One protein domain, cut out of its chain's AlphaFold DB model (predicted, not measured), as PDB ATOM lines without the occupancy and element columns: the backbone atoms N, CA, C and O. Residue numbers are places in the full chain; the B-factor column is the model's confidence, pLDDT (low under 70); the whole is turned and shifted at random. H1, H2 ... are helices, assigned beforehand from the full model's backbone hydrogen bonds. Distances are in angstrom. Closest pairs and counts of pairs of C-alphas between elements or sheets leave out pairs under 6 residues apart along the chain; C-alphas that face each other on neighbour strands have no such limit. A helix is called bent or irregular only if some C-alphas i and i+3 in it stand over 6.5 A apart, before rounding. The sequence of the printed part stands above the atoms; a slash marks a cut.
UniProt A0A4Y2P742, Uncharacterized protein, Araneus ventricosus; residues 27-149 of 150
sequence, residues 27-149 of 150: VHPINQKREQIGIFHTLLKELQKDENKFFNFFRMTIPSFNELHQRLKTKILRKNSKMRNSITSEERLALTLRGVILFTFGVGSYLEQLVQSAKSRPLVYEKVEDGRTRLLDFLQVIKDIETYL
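Overview. This is residues 27 to 149 of the 150 residues of an uncharacterized protein of Araneus ventricosus (UniProt A0A4Y2P742). A long, bent helix, H7, runs through the middle of a loose model: three helices, H3, H5 and H6, pack on its first arm, H7a, and at the far end the second arm, H7b, and the long helix H8 make a helical hairpin. H8 folds back from that hairpin toward H6, diverging from H7a like the limb of a V, while the short helical turns H1 to H4 lead to H5. The printed part has 123 residues with eight named helices, H1 to H8 in that order, and no named strand; its class is all helix. It is loose, with a radius of gyration of the C-alphas of 17.9 A and spans of 53 by 36 by 26 A.

Along the chain. Four helices of four residues come first: H1, residues 29 to 32, begins at C-alpha 29 at (178.698, 159.011, 184.676), then H2, residues 34 to 37, H3, residues 39 to 42, and H4, residues 44 to 47. H5 is residues 51 to 58, 10.4 A long. H6, residues 62 to 76, is 18.8 A long and irregular: C-alphas 71 and 74 are 7.4 A apart. H7, residues 89 to 118, was assigned as one helix by its hydrogen bonds but is bent, with C-alphas 106 and 109 7.0 A apart. Its arms are H7a, residues 89 to 106, 25.3 A, and H7b, residues 109 to 118, 14.3 A, at a steep tilt of 53 degrees. H8, residues 122 to 147, is 36.6 A long and ends at C-alpha 147 at (179.170, 150.709, 144.183).

Arrangement. H7 is the hub, touching four other helices. H7a touches H6, closest at the C-alphas of Ile 76 and Ser 89, 5.6 A, at a steep tilt of 66 degrees, opposite ways. H5 and H7a touch, about perpendicular at 76 degrees, closest at the C-alphas of Phe 58 and Arg 98, 6.3 A. H3 and H7a only just touch, with 3 pairs of C-alphas within 8 A, closest at Phe 40 and Glu 91, 6.1 A. The hairpin H7b and H8 touch at a shallow tilt of 28 degrees, opposite ways, closest at the C-alphas of Ala 118 and Tyr 125, 5.0 A. H8 is close to but not clearly touching H6, the closest C-alphas being those of Ser 64 and Glu 146, 7.0 A. Every O i to N i+4 pair is within hydrogen-bond range in H5, H7a and H7b, against 9 of 11 in H6 and 21 of 22 in H8; H1 to H4 are too short for such a pair.

Size, cuts and confidence. The C-alphas farthest apart, of Lys 82 and Ser 120, are 54.9 A apart. The printed part has no cut. The link H6 to H7, residues 77 to 88, is long. Mean pLDDT of the printed part is 84.1; residues 105 to 111, 142 to 143 and 145 to 149 are under 70.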
ATOM      1  N   VAL A  27     172.548 162.564 182.984       86.44
ATOM      2  CA  VAL A  27     173.513 161.879 182.114       86.44
ATOM      3  C   VAL A  27     174.322 160.922 182.981       86.44
ATOM      4  O   VAL A  27     174.934 161.349 183.960       86.44
ATOM      5  N   HIS A  28     174.317 159.636 182.631       90.00
ATOM      6  CA  HIS A  28     175.045 158.605 183.372       90.00
ATOM      7  C   HIS A  28     176.557 158.915 183.423       90.00
ATOM      8  O   HIS A  28     177.097 159.307 182.384       90.00
ATOM      9  N   PRO A  29     177.265 158.703 184.551       91.06
ATOM     10  CA  PRO A  29     178.698 159.011 184.676       91.06
ATOM     11  C   PRO A  29     179.583 158.395 183.582       91.06
ATOM     12  O   PRO A  29     180.506 159.038 183.095       91.06
ATOM     13  N   ILE A  30     179.255 157.185 183.115       91.50
ATOM     14  CA  ILE A  30     179.951 156.536 181.985       91.50
ATOM     15  C   ILE A  30     179.895 157.404 180.717       91.50
ATOM     16  O   ILE A  30     180.901 157.586 180.041       91.50
ATOM     17  N   ASN A  31     178.737 158.008 180.428       89.31
ATOM     18  CA  ASN A  31     178.550 158.858 179.250       89.31
ATOM     19  C   ASN A  31     179.219 160.231 179.404       89.31
ATOM     20  O   ASN A  31     179.452 160.903 178.402       89.31
ATOM     21  N   GLN A  32     179.532 160.649 180.634       89.19
ATOM     22  CA  GLN A  32     180.309 161.868 180.882       89.19
ATOM     23  C   GLN A  32     181.782 161.669 180.501       89.19
ATOM     24  O   GLN A  32     182.409 162.592 179.998       89.19
ATOM     25  N   LYS A  33     182.311 160.446 180.644       91.44
ATOM     26  CA  LYS A  33     183.687 160.087 180.259       91.44
ATOM     27  C   LYS A  33     183.850 159.762 178.768       91.44
ATOM     28  O   LYS A  33     184.930 159.365 178.346       91.44
ATOM     29  N   ARG A  34     182.806 159.921 177.949       91.44
ATOM     30  CA  ARG A  34     182.782 159.531 176.525       91.44
ATOM     31  C   ARG A  34     183.965 160.071 175.716       91.44
ATOM     32  O   ARG A  34     184.497 159.343 174.895       91.44
ATOM     33  N   GLU A  35     184.390 161.305 175.954       90.56
ATOM     34  CA  GLU A  35     185.521 161.903 175.226       90.56
ATOM     35  C   GLU A  35     186.871 161.257 175.589       90.56
ATOM     36  O   GLU A  35     187.796 161.278 174.786       90.56
ATOM     37  N   GLN A  36     186.967 160.637 176.769       91.44
ATOM     38  CA  GLN A  36     188.180 159.996 177.286       91.44
ATOM     39  C   GLN A  36     188.225 158.503 176.944       91.44
ATOM     40  O   GLN A  36     189.257 157.996 176.521       91.44
ATOM     41  N   ILE A  37     187.107 157.795 177.143       91.56
ATOM     42  CA  ILE A  37     187.038 156.324 177.044       91.56
ATOM     43  C   ILE A  37     186.163 155.826 175.891       91.56
ATOM     44  O   ILE A  37     186.045 154.625 175.672       91.56
ATOM     45  N   GLY A  38     185.476 156.723 175.184       90.25
ATOM     46  CA  GLY A  38     184.556 156.341 174.121       90.25
ATOM     47  C   GLY A  38     185.295 155.710 172.948       90.25
ATOM     48  O   GLY A  38     186.348 156.196 172.535       90.25
ATOM     49  N   ILE A  39     184.705 154.659 172.375       89.88
ATOM     50  CA  ILE A  39     185.271 153.904 171.244       89.88
ATOM     51  C   ILE A  39     185.614 154.836 170.077       89.88
ATOM     52  O   ILE A  39     186.665 154.700 169.465       89.88
ATOM     53  N   PHE A  40     184.765 155.827 169.799       91.44
ATOM     54  CA  PHE A  40     185.038 156.810 168.754       91.44
ATOM     55  C   PHE A  40     186.316 157.618 169.016       91.44
ATOM     56  O   PHE A  40     187.123 157.808 168.119       91.44
ATOM     57  N   HIS A  41     186.533 158.078 170.247       90.69
ATOM     58  CA  HIS A  41     187.676 158.935 170.565       90.69
ATOM     59  C   HIS A  41     188.986 158.159 170.753       90.69
ATOM     60  O   HIS A  41     190.058 158.731 170.555       90.69
ATOM     61  N   THR A  42     188.891 156.879 171.118       91.88
ATOM     62  CA  THR A  42     190.033 156.001 171.406       91.88
ATOM     63  C   THR A  42     190.406 155.131 170.206       91.88
ATOM     64  O   THR A  42     191.521 155.222 169.707       91.88
ATOM     65  N   LEU A  43     189.472 154.319 169.704       91.44
ATOM     66  CA  LEU A  43     189.731 153.300 168.687       91.44
ATOM     67  C   LEU A  43     189.709 153.853 167.259       91.44
ATOM     68  O   LEU A  43     190.508 153.415 166.437       91.44
ATOM     69  N   LEU A  44     188.821 154.802 166.939       90.25
ATOM     70  CA  LEU A  44     188.654 155.247 165.547       90.25
ATOM     71  C   LEU A  44     189.943 155.819 164.950       90.25
ATOM     72  O   LEU A  44     190.259 155.539 163.799       90.25
ATOM     73  N   LYS A  45     190.699 156.578 165.747       87.62
ATOM     74  CA  LYS A  45     191.978 157.161 165.322       87.62
ATOM     75  C   LYS A  45     193.011 156.099 164.961       87.62
ATOM     76  O   LYS A  45     193.813 156.321 164.066       87.62
ATOM     77  N   GLU A  46     193.000 154.962 165.652       92.12
ATOM     78  CA  GLU A  46     193.883 153.838 165.337       92.12
ATOM     79  C   GLU A  46     193.397 153.085 164.096       92.12
ATOM     80  O   GLU A  46     194.207 152.696 163.263       92.12
ATOM     81  N   LEU A  47     192.077 152.941 163.923       92.94
ATOM     82  CA  LEU A  47     191.500 152.340 162.715       92.94
ATOM     83  C   LEU A  47     191.826 153.158 161.463       92.94
ATOM     84  O   LEU A  47     192.152 152.579 160.441       92.94
ATOM     85  N   GLN A  48     191.793 154.490 161.535       91.31
ATOM     86  CA  GLN A  48     192.119 155.357 160.395       91.31
ATOM     87  C   GLN A  48     193.576 155.229 159.911       91.31
ATOM     88  O   GLN A  48     193.867 155.655 158.799       91.31
ATOM     89  N   LYS A  49     194.485 154.651 160.710       93.75
ATOM     90  CA  LYS A  49     195.882 154.397 160.309       93.75
ATOM     91  C   LYS A  49     196.065 153.087 159.536       93.75
ATOM     92  O   LYS A  49     197.132 152.868 158.974       93.75
ATOM     93  N   ASP A  50     195.068 152.204 159.554       94.38
ATOM     94  CA  ASP A  50     195.120 150.869 158.959       94.38
ATOM     95  C   ASP A  50     193.834 150.637 158.158       94.38
ATOM     96  O   ASP A  50     192.784 150.290 158.709       94.38
ATOM     97  N   GLU A  51     193.918 150.844 156.844       91.50
ATOM     98  CA  GLU A  51     192.776 150.755 155.928       91.50
ATOM     99  C   GLU A  51     192.066 149.401 156.004       91.50
ATOM    100  O   GLU A  51     190.835 149.349 156.004       91.50
ATOM    101  N   ASN A  52     192.816 148.308 156.168       92.38
ATOM    102  CA  ASN A  52     192.246 146.968 156.276       92.38
ATOM    103  C   ASN A  52     191.430 146.812 157.561       92.38
ATOM    104  O   ASN A  52     190.341 146.229 157.557       92.38
ATOM    105  N   LYS A  53     191.924 147.338 158.686       92.12
ATOM    106  CA  LYS A  53     191.160 147.326 159.943       92.12
ATOM    107  C   LYS A  53     189.957 148.253 159.883       92.12
ATOM    108  O   LYS A  53     188.899 147.873 160.384       92.12
ATOM    109  N   PHE A  54     190.090 149.425 159.265       93.44
ATOM    110  CA  PHE A  54     188.970 150.338 159.055       93.44
ATOM    111  C   PHE A  54     187.866 149.671 158.230       93.44
ATOM    112  O   PHE A  54     186.710 149.636 158.662       93.44
ATOM    113  N   PHE A  55     188.238 149.048 157.111       89.88
ATOM    114  CA  PHE A  55     187.327 148.308 156.247       89.88
ATOM    115  C   PHE A  55     186.680 147.137 156.987       89.88
ATOM    116  O   PHE A  55     185.471 146.955 156.939       89.88
ATOM    117  N   ASN A  56     187.428 146.367 157.774       88.44
ATOM    118  CA  ASN A  56     186.829 145.297 158.576       88.44
ATOM    119  C   ASN A  56     185.863 145.817 159.652       88.44
ATOM    120  O   ASN A  56     184.908 145.128 160.018       88.44
ATOM    121  N   PHE A  57     186.091 147.025 160.163       89.25
ATOM    122  CA  PHE A  57     185.262 147.614 161.205       89.25
ATOM    123  C   PHE A  57     183.959 148.224 160.668       89.25
ATOM    124  O   PHE A  57     182.911 148.026 161.292       89.25
ATOM    125  N   PHE A  58     184.029 148.948 159.543       88.81
ATOM    126  CA  PHE A  58     182.913 149.690 158.937       88.81
ATOM    127  C   PHE A  58     182.375 149.098 157.634       88.81
ATOM    128  O   PHE A  58     181.380 149.600 157.127       88.81
ATOM    129  N   ARG A  59     183.011 148.054 157.098       87.50
ATOM    130  CA  ARG A  59     182.732 147.450 155.782       87.50
ATOM    131  C   ARG A  59     182.837 148.400 154.588       87.50
ATOM    132  O   ARG A  59     182.551 147.982 153.487       87.50
ATOM    133  N   MET A  60     183.358 149.606 154.798       87.31
ATOM    134  CA  MET A  60     183.580 150.623 153.776       87.31
ATOM    135  C   MET A  60     184.987 151.198 153.899       87.31
ATOM    136  O   MET A  60     185.594 151.165 154.975       87.31
ATOM    137  N   THR A  61     185.498 151.751 152.805       91.50
ATOM    138  CA  THR A  61     186.791 152.438 152.790       91.50
ATOM    139  C   THR A  61     186.704 153.792 153.512       91.50
ATOM    140  O   THR A  61     185.617 154.336 153.745       91.50
ATOM    141  N   ILE A  62     187.855 154.358 153.887       92.12
ATOM    142  CA  ILE A  62     187.920 155.686 154.522       92.12
ATOM    143  C   ILE A  62     187.346 156.779 153.589       92.12
ATOM    144  O   ILE A  62     186.540 157.582 154.071       92.12
ATOM    145  N   PRO A  63     187.671 156.823 152.276       93.00
ATOM    146  CA  PRO A  63     187.059 157.777 151.349       93.00
ATOM    147  C   PRO A  63     185.531 157.679 151.304       93.00
ATOM    148  O   PRO A  63     184.861 158.693 151.503       93.00
ATOM    149  N   SER A  64     184.975 156.471 151.156       90.19
ATOM    150  CA  SER A  64     183.521 156.268 151.111       90.19
ATOM    151  C   SER A  64     182.846 156.699 152.416       90.19
ATOM    152  O   SER A  64     181.794 157.339 152.395       90.19
ATOM    153  N   PHE A  65     183.470 156.423 153.569       92.75
ATOM    154  CA  PHE A  65     182.980 156.907 154.864       92.75
ATOM    155  C   PHE A  65     182.948 158.438 154.927       92.75
ATOM    156  O   PHE A  65     181.948 159.025 155.354       92.75
ATOM    157  N   ASN A  66     184.029 159.094 154.503       93.50
ATOM    158  CA  ASN A  66     184.141 160.551 154.517       93.50
ATOM    159  C   ASN A  66     183.120 161.201 153.582       93.50
ATOM    160  O   ASN A  66     182.487 162.191 153.950       93.50
ATOM    161  N   GLU A  67     182.909 160.633 152.401       92.44
ATOM    162  CA  GLU A  67     181.910 161.124 151.462       92.44
ATOM    163  C   GLU A  67     180.484 160.950 151.994       92.44
ATOM    164  O   GLU A  67     179.688 161.899 152.002       92.44
ATOM    165  N   LEU A  68     180.165 159.765 152.518       92.12
ATOM    166  CA  LEU A  68     178.883 159.504 153.165       92.12
ATOM    167  C   LEU A  68     178.645 160.488 154.317       92.12
ATOM    168  O   LEU A  68     177.549 161.045 154.464       92.12
ATOM    169  N   HIS A  69     179.681 160.752 155.115       94.25
ATOM    170  CA  HIS A  69     179.628 161.744 156.177       94.25
ATOM    171  C   HIS A  69     179.325 163.133 155.641       94.25
ATOM    172  O   HIS A  69     178.424 163.775 156.175       94.25
ATOM    173  N   GLN A  70     180.003 163.587 154.589       94.69
ATOM    174  CA  GLN A  70     179.764 164.901 153.990       94.69
ATOM    175  C   GLN A  70     178.316 165.056 153.515       94.69
ATOM    176  O   GLN A  70     177.662 166.042 153.871       94.69
ATOM    177  N   ARG A  71     177.780 164.053 152.807       92.62
ATOM    178  CA  ARG A  71     176.393 164.046 152.308       92.62
ATOM    179  C   ARG A  71     175.366 164.100 153.446       92.62
ATOM    180  O   ARG A  71     174.334 164.764 153.335       92.62
ATOM    181  N   LEU A  72     175.638 163.420 154.561       91.94
ATOM    182  CA  LEU A  72     174.721 163.346 155.703       91.94
ATOM    183  C   LEU A  72     174.944 164.435 156.754       91.94
ATOM    184  O   LEU A  72     174.056 164.663 157.581       91.94
ATOM    185  N   LYS A  73     176.092 165.122 156.735       92.75
ATOM    186  CA  LYS A  73     176.556 166.033 157.791       92.75
ATOM    187  C   LYS A  73     175.483 167.029 158.197       92.75
ATOM    188  O   LYS A  73     175.214 167.172 159.385       92.75
ATOM    189  N   THR A  74     174.840 167.678 157.230       92.94
ATOM    190  CA  THR A  74     173.803 168.694 157.471       92.94
ATOM    191  C   THR A  74     172.547 168.115 158.124       92.94
ATOM    192  O   THR A  74     171.957 168.762 158.986       92.94
ATOM    193  N   LYS A  75     172.174 166.875 157.784       93.06
ATOM    194  CA  LYS A  75     170.992 166.179 158.318       93.06
ATOM    195  C   LYS A  75     171.221 165.633 159.727       93.06
ATOM    196  O   LYS A  75     170.292 165.585 160.533       93.06
ATOM    197  N   ILE A  76     172.449 165.212 160.034       92.81
ATOM    198  CA  ILE A  76     172.783 164.577 161.316       92.81
ATOM    199  C   ILE A  76     173.523 165.505 162.284       92.81
ATOM    200  O   ILE A  76     173.764 165.120 163.426       92.81
ATOM    201  N   LEU A  77     173.886 166.728 161.914       93.44
ATOM    202  CA  LEU A  77     174.496 167.662 162.860       93.44
ATOM    203  C   LEU A  77     173.484 168.075 163.940       93.44
ATOM    204  O   LEU A  77     172.301 168.277 163.681       93.44
ATOM    205  N   ARG A  78     173.942 168.194 165.188       92.44
ATOM    206  CA  ARG A  78     173.140 168.732 166.298       92.44
ATOM    207  C   ARG A  78     173.926 169.823 167.010       92.44
ATOM    208  O   ARG A  78     175.148 169.754 167.092       92.44
ATOM    209  N   LYS A  79     173.207 170.822 167.525       90.69
ATOM    210  CA  LYS A  79     173.790 171.939 168.273       90.69
ATOM    211  C   LYS A  79     174.111 171.525 169.707       90.69
ATOM    212  O   LYS A  79     173.369 170.755 170.322       90.69
ATOM    213  N   ASN A  80     175.198 172.073 170.239       90.75
ATOM    214  CA  ASN A  80     175.523 171.952 171.655       90.75
ATOM    215  C   ASN A  80     174.454 172.649 172.502       90.75
ATOM    216  O   ASN A  80     173.862 173.650 172.098       90.75
ATOM    217  N   SER A  81     174.209 172.103 173.688       88.31
ATOM    218  CA  SER A  81     173.328 172.704 174.688       88.31
ATOM    219  C   SER A  81     174.165 173.215 175.855       88.31
ATOM    220  O   SER A  81     175.251 172.697 176.095       88.31
ATOM    221  N   LYS A  82     173.635 174.150 176.652       86.88
ATOM    222  CA  LYS A  82     174.321 174.639 177.865       86.88
ATOM    223  C   LYS A  82     174.671 173.526 178.867       86.88
ATOM    224  O   LYS A  82     175.571 173.695 179.671       86.88
ATOM    225  N   MET A  83     173.941 172.409 178.836       81.38
ATOM    226  CA  MET A  83     174.094 171.314 179.799       81.38
ATOM    227  C   MET A  83     174.994 170.175 179.307       81.38
ATOM    228  O   MET A  83     175.422 169.359 180.117       81.38
ATOM    229  N   ARG A  84     175.211 170.049 177.991       84.00
ATOM    230  CA  ARG A  84     176.086 169.026 177.400       84.00
ATOM    231  C   ARG A  84     176.460 169.352 175.960       84.00
ATOM    232  O   ARG A  84     175.626 169.865 175.198       84.00
ATOM    233  N   ASN A  85     177.644 168.889 175.577       86.38
ATOM    234  CA  ASN A  85     178.057 168.795 174.186       86.38
ATOM    235  C   ASN A  85     177.209 167.757 173.445       86.38
ATOM    236  O   ASN A  85     176.817 166.714 173.982       86.38
ATOM    237  N   SER A  86     176.890 168.072 172.196       91.00
ATOM    238  CA  SER A  86     176.285 167.131 171.275       91.00
ATOM    239  C   SER A  86     177.330 166.126 170.803       91.00
ATOM    240  O   SER A  86     178.496 166.457 170.610       91.00
ATOM    241  N   ILE A  87     176.873 164.906 170.532       92.38
ATOM    242  CA  ILE A  87     177.632 163.925 169.756       92.38
ATOM    243  C   ILE A  87     177.873 164.518 168.365       92.38
ATOM    244  O   ILE A  87     176.910 165.003 167.743       92.38
ATOM    245  N   THR A  88     179.124 164.492 167.901       93.50
ATOM    246  CA  THR A  88     179.506 165.022 166.586       93.50
ATOM    247  C   THR A  88     178.794 164.244 165.477       93.50
ATOM    248  O   THR A  88     178.289 163.137 165.686       93.50
ATOM    249  N   SER A  89     178.679 164.833 164.286       94.88
ATOM    250  CA  SER A  89     178.060 164.137 163.151       94.88
ATOM    251  C   SER A  89     178.852 162.888 162.757       94.88
ATOM    252  O   SER A  89     178.252 161.874 162.426       94.88
ATOM    253  N   GLU A  90     180.181 162.952 162.838       94.00
ATOM    254  CA  GLU A  90     181.082 161.850 162.482       94.00
ATOM    255  C   GLU A  90     180.939 160.682 163.457       94.00
ATOM    256  O   GLU A  90     180.699 159.550 163.050       94.00
ATOM    257  N   GLU A  91     180.951 160.973 164.758       94.38
ATOM    258  CA  GLU A  91     180.748 159.962 165.792       94.38
ATOM    259  C   GLU A  91     179.381 159.311 165.704       94.38
ATOM    260  O   GLU A  91     179.241 158.102 165.886       94.38
ATOM    261  N   ARG A  92     178.356 160.100 165.384       93.75
ATOM    262  CA  ARG A  92     177.022 159.552 165.190       93.75
ATOM    263  C   ARG A  92     176.977 158.596 164.011       93.75
ATOM    264  O   ARG A  92     176.366 157.538 164.145       93.75
ATOM    265  N   LEU A  93     177.599 158.961 162.892       93.38
ATOM    266  CA  LEU A  93     177.673 158.091 161.726       93.38
ATOM    267  C   LEU A  93     178.422 156.800 162.073       93.38
ATOM    268  O   LEU A  93     177.872 155.719 161.877       93.38
ATOM    269  N   ALA A  94     179.601 156.908 162.690       93.31
ATOM    270  CA  ALA A  94     180.419 155.764 163.082       93.31
ATOM    271  C   ALA A  94     179.665 154.783 163.999       93.31
ATOM    272  O   ALA A  94     179.627 153.581 163.737       93.31
ATOM    273  N   LEU A  95     179.007 155.280 165.052       92.12
ATOM    274  CA  LEU A  95     178.222 154.433 165.957       92.12
ATOM    275  C   LEU A  95     177.020 153.785 165.255       92.12
ATOM    276  O   LEU A  95     176.699 152.631 165.536       92.12
ATOM    277  N   THR A  96     176.370 154.513 164.344       90.88
ATOM    278  CA  THR A  96     175.211 154.008 163.591       90.88
ATOM    279  C   THR A  96     175.627 152.873 162.660       90.88
ATOM    280  O   THR A  96     175.042 151.794 162.725       90.88
ATOM    281  N   LEU A  97     176.676 153.079 161.859       89.19
ATOM    282  CA  LEU A  97     177.208 152.061 160.953       89.19
ATOM    283  C   LEU A  97     177.691 150.829 161.718       89.19
ATOM    284  O   LEU A  97     177.378 149.701 161.345       89.19
ATOM    285  N   ARG A  98     178.380 151.023 162.849       89.06
ATOM    286  CA  ARG A  98     178.823 149.902 163.682       89.06
ATOM    287  C   ARG A  98     177.648 149.086 164.222       89.06
ATOM    288  O   ARG A  98     177.708 147.860 164.201       89.06
ATOM    289  N   GLY A  99     176.599 149.751 164.707       86.94
ATOM    290  CA  GLY A  99     175.391 149.083 165.195       86.94
ATOM    291  C   GLY A  99     174.689 148.283 164.099       86.94
ATOM    292  O   GLY A  99     174.321 147.135 164.323       86.94
ATOM    293  N   VAL A 100     174.584 148.865 162.906       83.19
ATOM    294  CA  VAL A 100     174.054 148.209 161.706       83.19
ATOM    295  C   VAL A 100     174.836 146.944 161.363       83.19
ATOM    296  O   VAL A 100     174.237 145.888 161.224       83.19
ATOM    297  N   ILE A 101     176.163 147.034 161.271       82.50
ATOM    298  CA  ILE A 101     177.032 145.912 160.892       82.50
ATOM    299  C   ILE A 101     176.939 144.799 161.935       82.50
ATOM    300  O   ILE A 101     176.763 143.630 161.607       82.50
ATOM    301  N   LEU A 102     176.991 145.138 163.222       78.00
ATOM    302  CA  LEU A 102     176.815 144.139 164.278       78.00
ATOM    303  C   LEU A 102     175.448 143.452 164.195       78.00
ATOM    304  O   LEU A 102     175.361 142.245 164.409       78.00
ATOM    305  N   PHE A 103     174.398 144.200 163.861       77.75
ATOM    306  CA  PHE A 103     173.061 143.648 163.698       77.75
ATOM    307  C   PHE A 103     172.961 142.725 162.476       77.75
ATOM    308  O   PHE A 103     172.406 141.635 162.568       77.75
ATOM    309  N   THR A 104     173.546 143.105 161.344       70.75
ATOM    310  CA  THR A 104     173.433 142.341 160.097       70.75
ATOM    311  C   THR A 104     174.287 141.076 160.120       70.75
ATOM    312  O   THR A 104     173.797 139.998 159.791       70.75
ATOM    313  N   PHE A 105     175.536 141.163 160.582       68.81
ATOM    314  CA  PHE A 105     176.453 140.017 160.620       68.81
ATOM    315  C   PHE A 105     176.269 139.134 161.862       68.81
ATOM    316  O   PHE A 105     176.512 137.932 161.793       68.81
ATOM    317  N   GLY A 106     175.838 139.699 162.994       64.56
ATOM    318  CA  GLY A 106     175.640 138.949 164.239       64.56
ATOM    319  C   GLY A 106     174.284 138.251 164.333       64.56
ATOM    320  O   GLY A 106     174.193 137.170 164.910       64.56
ATOM    321  N   VAL A 107     173.231 138.846 163.761       65.00
ATOM    322  CA  VAL A 107     171.869 138.298 163.829       65.00
ATOM    323  C   VAL A 107     171.494 137.566 162.540       65.00
ATOM    324  O   VAL A 107     170.563 136.781 162.572       65.00
ATOM    325  N   GLY A 108     172.225 137.720 161.430       63.16
ATOM    326  CA  GLY A 108     171.917 137.040 160.163       63.16
ATOM    327  C   GLY A 108     171.766 135.517 160.293       63.16
ATOM    328  O   GLY A 108     170.761 134.962 159.864       63.16
ATOM    329  N   SER A 109     172.692 134.841 160.981       64.44
ATOM    330  CA  SER A 109     172.600 133.391 161.232       64.44
ATOM    331  C   SER A 109     171.435 133.011 162.155       64.44
ATOM    332  O   SER A 109     170.766 132.004 161.927       64.44
ATOM    333  N   TYR A 110     171.148 133.837 163.164       68.25
ATOM    334  CA  TYR A 110     170.003 133.658 164.060       68.25
ATOM    335  C   TYR A 110     168.665 133.920 163.360       68.25
ATOM    336  O   TYR A 110     167.700 133.208 163.616       68.25
ATOM    337  N   LEU A 111     168.590 134.914 162.474       67.06
ATOM    338  CA  LEU A 111     167.393 135.243 161.705       67.06
ATOM    339  C   LEU A 111     167.056 134.112 160.740       67.06
ATOM    340  O   LEU A 111     165.899 133.722 160.685       67.06
ATOM    341  N   GLU A 112     168.043 133.522 160.062       70.81
ATOM    342  CA  GLU A 112     167.811 132.356 159.196       70.81
ATOM    343  C   GLU A 112     167.274 131.153 159.985       70.81
ATOM    344  O   GLU A 112     166.297 130.516 159.583       70.81
ATOM    345  N   GLN A 113     167.850 130.871 161.158       74.81
ATOM    346  CA  GLN A 113     167.358 129.810 162.044       74.81
ATOM    347  C   GLN A 113     165.938 130.098 162.561       74.81
ATOM    348  O   GLN A 113     165.099 129.194 162.614       74.81
ATOM    349  N   LEU A 114     165.642 131.354 162.909       73.62
ATOM    350  CA  LEU A 114     164.321 131.784 163.366       73.62
ATOM    351  C   LEU A 114     163.272 131.715 162.251       73.62
ATOM    352  O   LEU A 114     162.177 131.217 162.500       73.62
ATOM    353  N   VAL A 115     163.603 132.149 161.032       75.38
ATOM    354  CA  VAL A 115     162.748 132.028 159.838       75.38
ATOM    355  C   VAL A 115     162.428 130.556 159.580       75.38
ATOM    356  O   VAL A 115     161.261 130.190 159.436       75.38
ATOM    357  N   GLN A 116     163.443 129.685 159.602       79.81
ATOM    358  CA  GLN A 116     163.273 128.250 159.377       79.81
ATOM    359  C   GLN A 116     162.399 127.587 160.454       79.81
ATOM    360  O   GLN A 116     161.553 126.754 160.129       79.81
ATOM    361  N   SER A 117     162.551 127.979 161.723       78.25
ATOM    362  CA  SER A 117     161.726 127.494 162.840       78.25
ATOM    363  C   SER A 117     160.280 128.017 162.782       78.25
ATOM    364  O   SER A 117     159.329 127.294 163.097       78.25
ATOM    365  N   ALA A 118     160.091 129.255 162.314       79.62
ATOM    366  CA  ALA A 118     158.791 129.912 162.214       79.62
ATOM    367  C   ALA A 118     157.913 129.391 161.063       79.62
ATOM    368  O   ALA A 118     156.708 129.637 161.091       79.62
ATOM    369  N   LYS A 119     158.454 128.623 160.102       79.81
ATOM    370  CA  LYS A 119     157.702 128.040 158.964       79.81
ATOM    371  C   LYS A 119     156.476 127.219 159.374       79.81
ATOM    372  O   LYS A 119     155.514 127.132 158.622       79.81
ATOM    373  N   SER A 120     156.486 126.655 160.580       82.62
ATOM    374  CA  SER A 120     155.356 125.913 161.154       82.62
ATOM    375  C   SER A 120     154.185 126.801 161.621       82.62
ATOM    376  O   SER A 120     153.125 126.281 161.967       82.62
ATOM    377  N   ARG A 121     154.350 128.134 161.663       83.75
ATOM    378  CA  ARG A 121     153.370 129.104 162.183       83.75
ATOM    379  C   ARG A 121     153.202 130.287 161.212       83.75
ATOM    380  O   ARG A 121     153.958 131.255 161.308       83.75
ATOM    381  N   PRO A 122     152.181 130.282 160.337       78.19
ATOM    382  CA  PRO A 122     152.095 131.201 159.195       78.19
ATOM    383  C   PRO A 122     152.061 132.690 159.582       78.19
ATOM    384  O   PRO A 122     152.799 133.486 159.013       78.19
ATOM    385  N   LEU A 123     151.306 133.064 160.624       77.00
ATOM    386  CA  LEU A 123     151.231 134.455 161.111       77.00
ATOM    387  C   LEU A 123     152.535 134.969 161.746       77.00
ATOM    388  O   LEU A 123     152.771 136.175 161.811       77.00
ATOM    389  N   VAL A 124     153.358 134.066 162.284       80.44
ATOM    390  CA  VAL A 124     154.665 134.415 162.861       80.44
ATOM    391  C   VAL A 124     155.697 134.504 161.746       80.44
ATOM    392  O   VAL A 124     156.471 135.454 161.720       80.44
ATOM    393  N   TYR A 125     155.660 133.558 160.807       79.44
ATOM    394  CA  TYR A 125     156.527 133.528 159.636       79.44
ATOM    395  C   TYR A 125     156.433 134.820 158.819       79.44
ATOM    396  O   TYR A 125     157.454 135.449 158.581       79.44
ATOM    397  N   GLU A 126     155.223 135.275 158.487       82.81
ATOM    398  CA  GLU A 126     155.011 136.491 157.689       82.81
ATOM    399  C   GLU A 126     155.647 137.739 158.329       82.81
ATOM    400  O   GLU A 126     156.324 138.516 157.662       82.81
ATOM    401  N   LYS A 127     155.508 137.900 159.652       81.12
ATOM    402  CA  LYS A 127     156.118 139.023 160.387       81.12
ATOM    403  C   LYS A 127     157.639 138.935 160.463       81.12
ATOM    404  O   LYS A 127     158.309 139.966 160.454       81.12
ATOM    405  N   VAL A 128     158.176 137.726 160.613       79.88
ATOM    406  CA  VAL A 128     159.626 137.501 160.665       79.88
ATOM    407  C   VAL A 128     160.241 137.740 159.281       79.88
ATOM    408  O   VAL A 128     161.290 138.376 159.190       79.88
ATOM    409  N   GLU A 129     159.555 137.326 158.216       79.69
ATOM    410  CA  GLU A 129     160.003 137.489 156.833       79.69
ATOM    411  C   GLU A 129     159.940 138.953 156.361       79.69
ATOM    412  O   GLU A 129     160.901 139.442 155.775       79.69
ATOM    413  N   ASP A 130     158.895 139.713 156.708       82.19
ATOM    414  CA  ASP A 130     158.842 141.169 156.461       82.19
ATOM    415  C   ASP A 130     160.016 141.904 157.140       82.19
ATOM    416  O   ASP A 130     160.660 142.778 156.555       82.19
ATOM    417  N   GLY A 131     160.371 141.500 158.365       78.69
ATOM    418  CA  GLY A 131     161.552 142.015 159.061       78.69
ATOM    419  C   GLY A 131     162.869 141.697 158.343       78.69
ATOM    420  O   GLY A 131     163.750 142.559 158.270       78.69
ATOM    421  N   ARG A 132     162.999 140.485 157.790       76.94
ATOM    422  CA  ARG A 132     164.154 140.054 156.989       76.94
ATOM    423  C   ARG A 132     164.273 140.871 155.703       76.94
ATOM    424  O   ARG A 132     165.357 141.379 155.428       76.94
ATOM    425  N   THR A 133     163.191 141.048 154.948       79.31
ATOM    426  CA  THR A 133     163.202 141.795 153.678       79.31
ATOM    427  C   THR A 133     163.650 143.239 153.880       79.31
ATOM    428  O   THR A 133     164.580 143.688 153.221       79.31
ATOM    429  N   ARG A 134     163.116 143.935 154.891       78.06
ATOM    430  CA  ARG A 134     163.530 145.317 155.208       78.06
ATOM    431  C   ARG A 134     165.011 145.438 155.564       78.06
ATOM    432  O   ARG A 134     165.636 146.463 155.301       78.06
ATOM    433  N   LEU A 135     165.568 144.410 156.203       70.88
ATOM    434  CA  LEU A 135     166.990 144.352 156.520       70.88
ATOM    435  C   LEU A 135     167.836 144.159 155.259       70.88
ATOM    436  O   LEU A 135     168.871 144.807 155.122       70.88
ATOM    437  N   LEU A 136     167.394 143.288 154.350       76.12
ATOM    438  CA  LEU A 136     168.049 143.061 153.064       76.12
ATOM    439  C   LEU A 136     167.998 144.307 152.179       76.12
ATOM    440  O   LEU A 136     169.033 144.681 151.640       76.12
ATOM    441  N   ASP A 137     166.861 145.002 152.117       78.50
ATOM    442  CA  ASP A 137     166.724 146.269 151.389       78.50
ATOM    443  C   ASP A 137     167.690 147.325 151.936       78.50
ATOM    444  O   ASP A 137     168.394 148.004 151.192       78.50
ATOM    445  N   PHE A 138     167.786 147.437 153.262       71.12
ATOM    446  CA  PHE A 138     168.717 148.360 153.901       71.12
ATOM    447  C   PHE A 138     170.189 147.989 153.649       71.12
ATOM    448  O   PHE A 138     171.024 148.868 153.440       71.12
ATOM    449  N   LEU A 139     170.519 146.695 153.644       70.50
ATOM    450  CA  LEU A 139     171.849 146.204 153.278       70.50
ATOM    451  C   LEU A 139     172.172 146.454 151.804       70.50
ATOM    452  O   LEU A 139     173.314 146.779 151.486       70.50
ATOM    453  N   GLN A 140     171.184 146.318 150.923       75.38
ATOM    454  CA  GLN A 140     171.332 146.609 149.505       75.38
ATOM    455  C   GLN A 140     171.642 148.090 149.298       75.38
ATOM    456  O   GLN A 140     172.611 148.400 148.624       75.38
ATOM    457  N   VAL A 141     170.951 148.991 150.005       74.94
ATOM    458  CA  VAL A 141     171.275 150.429 149.998       74.94
ATOM    459  C   VAL A 141     172.727 150.697 150.411       74.94
ATOM    460  O   VAL A 141     173.363 151.581 149.849       74.94
ATOM    461  N   ILE A 142     173.281 149.952 151.374       67.06
ATOM    462  CA  ILE A 142     174.695 150.101 151.768       67.06
ATOM    463  C   ILE A 142     175.633 149.646 150.642       67.06
ATOM    464  O   ILE A 142     176.565 150.374 150.312       67.06
ATOM    465  N   LYS A 143     175.364 148.492 150.022       69.00
ATOM    466  CA  LYS A 143     176.146 147.989 148.878       69.00
ATOM    467  C   LYS A 143     176.059 148.910 147.660       69.00
ATOM    468  O   LYS A 143     177.052 149.132 146.976       69.00
ATOM    469  N   ASP A 144     174.882 149.470 147.405       73.38
ATOM    470  CA  ASP A 144     174.663 150.422 146.318       73.38
ATOM    471  C   ASP A 144     175.454 151.710 146.572       73.38
ATOM    472  O   ASP A 144     176.051 152.252 145.649       73.38
ATOM    473  N   ILE A 145     175.525 152.177 147.826       64.81
ATOM    474  CA  ILE A 145     176.395 153.299 148.200       64.81
ATOM    475  C   ILE A 145     177.864 152.956 147.943       64.81
ATOM    476  O   ILE A 145     178.577 153.804 147.431       64.81
ATOM    477  N   GLU A 146     178.328 151.748 148.260       61.66
ATOM    478  CA  GLU A 146     179.710 151.338 147.963       61.66
ATOM    479  C   GLU A 146     179.987 151.313 146.452       61.66
ATOM    480  O   GLU A 146     181.008 151.830 146.018       61.66
ATOM    481  N   THR A 147     179.036 150.827 145.648       63.09
ATOM    482  CA  THR A 147     179.170 150.709 144.183       63.09
ATOM    483  C   THR A 147     179.099 152.064 143.464       63.09
ATOM    484  O   THR A 147     179.692 152.244 142.412       63.09
ATOM    485  N   TYR A 148     178.363 153.036 144.014       54.75
ATOM    486  CA  TYR A 148     178.267 154.398 143.468       54.75
ATOM    487  C   TYR A 148     179.474 155.290 143.787       54.75
ATOM    488  O   TYR A 148     179.535 156.414 143.282       54.75
ATOM    489  N   LEU A 149     180.352 154.854 144.693       54.31
ATOM    490  CA  LEU A 149     181.503 155.622 145.177       54.31
ATOM    491  C   LEU A 149     182.854 155.049 144.707       54.31
ATOM    492  O   LEU A 149     183.893 155.575 145.107       54.31
TER     493      LEU A 149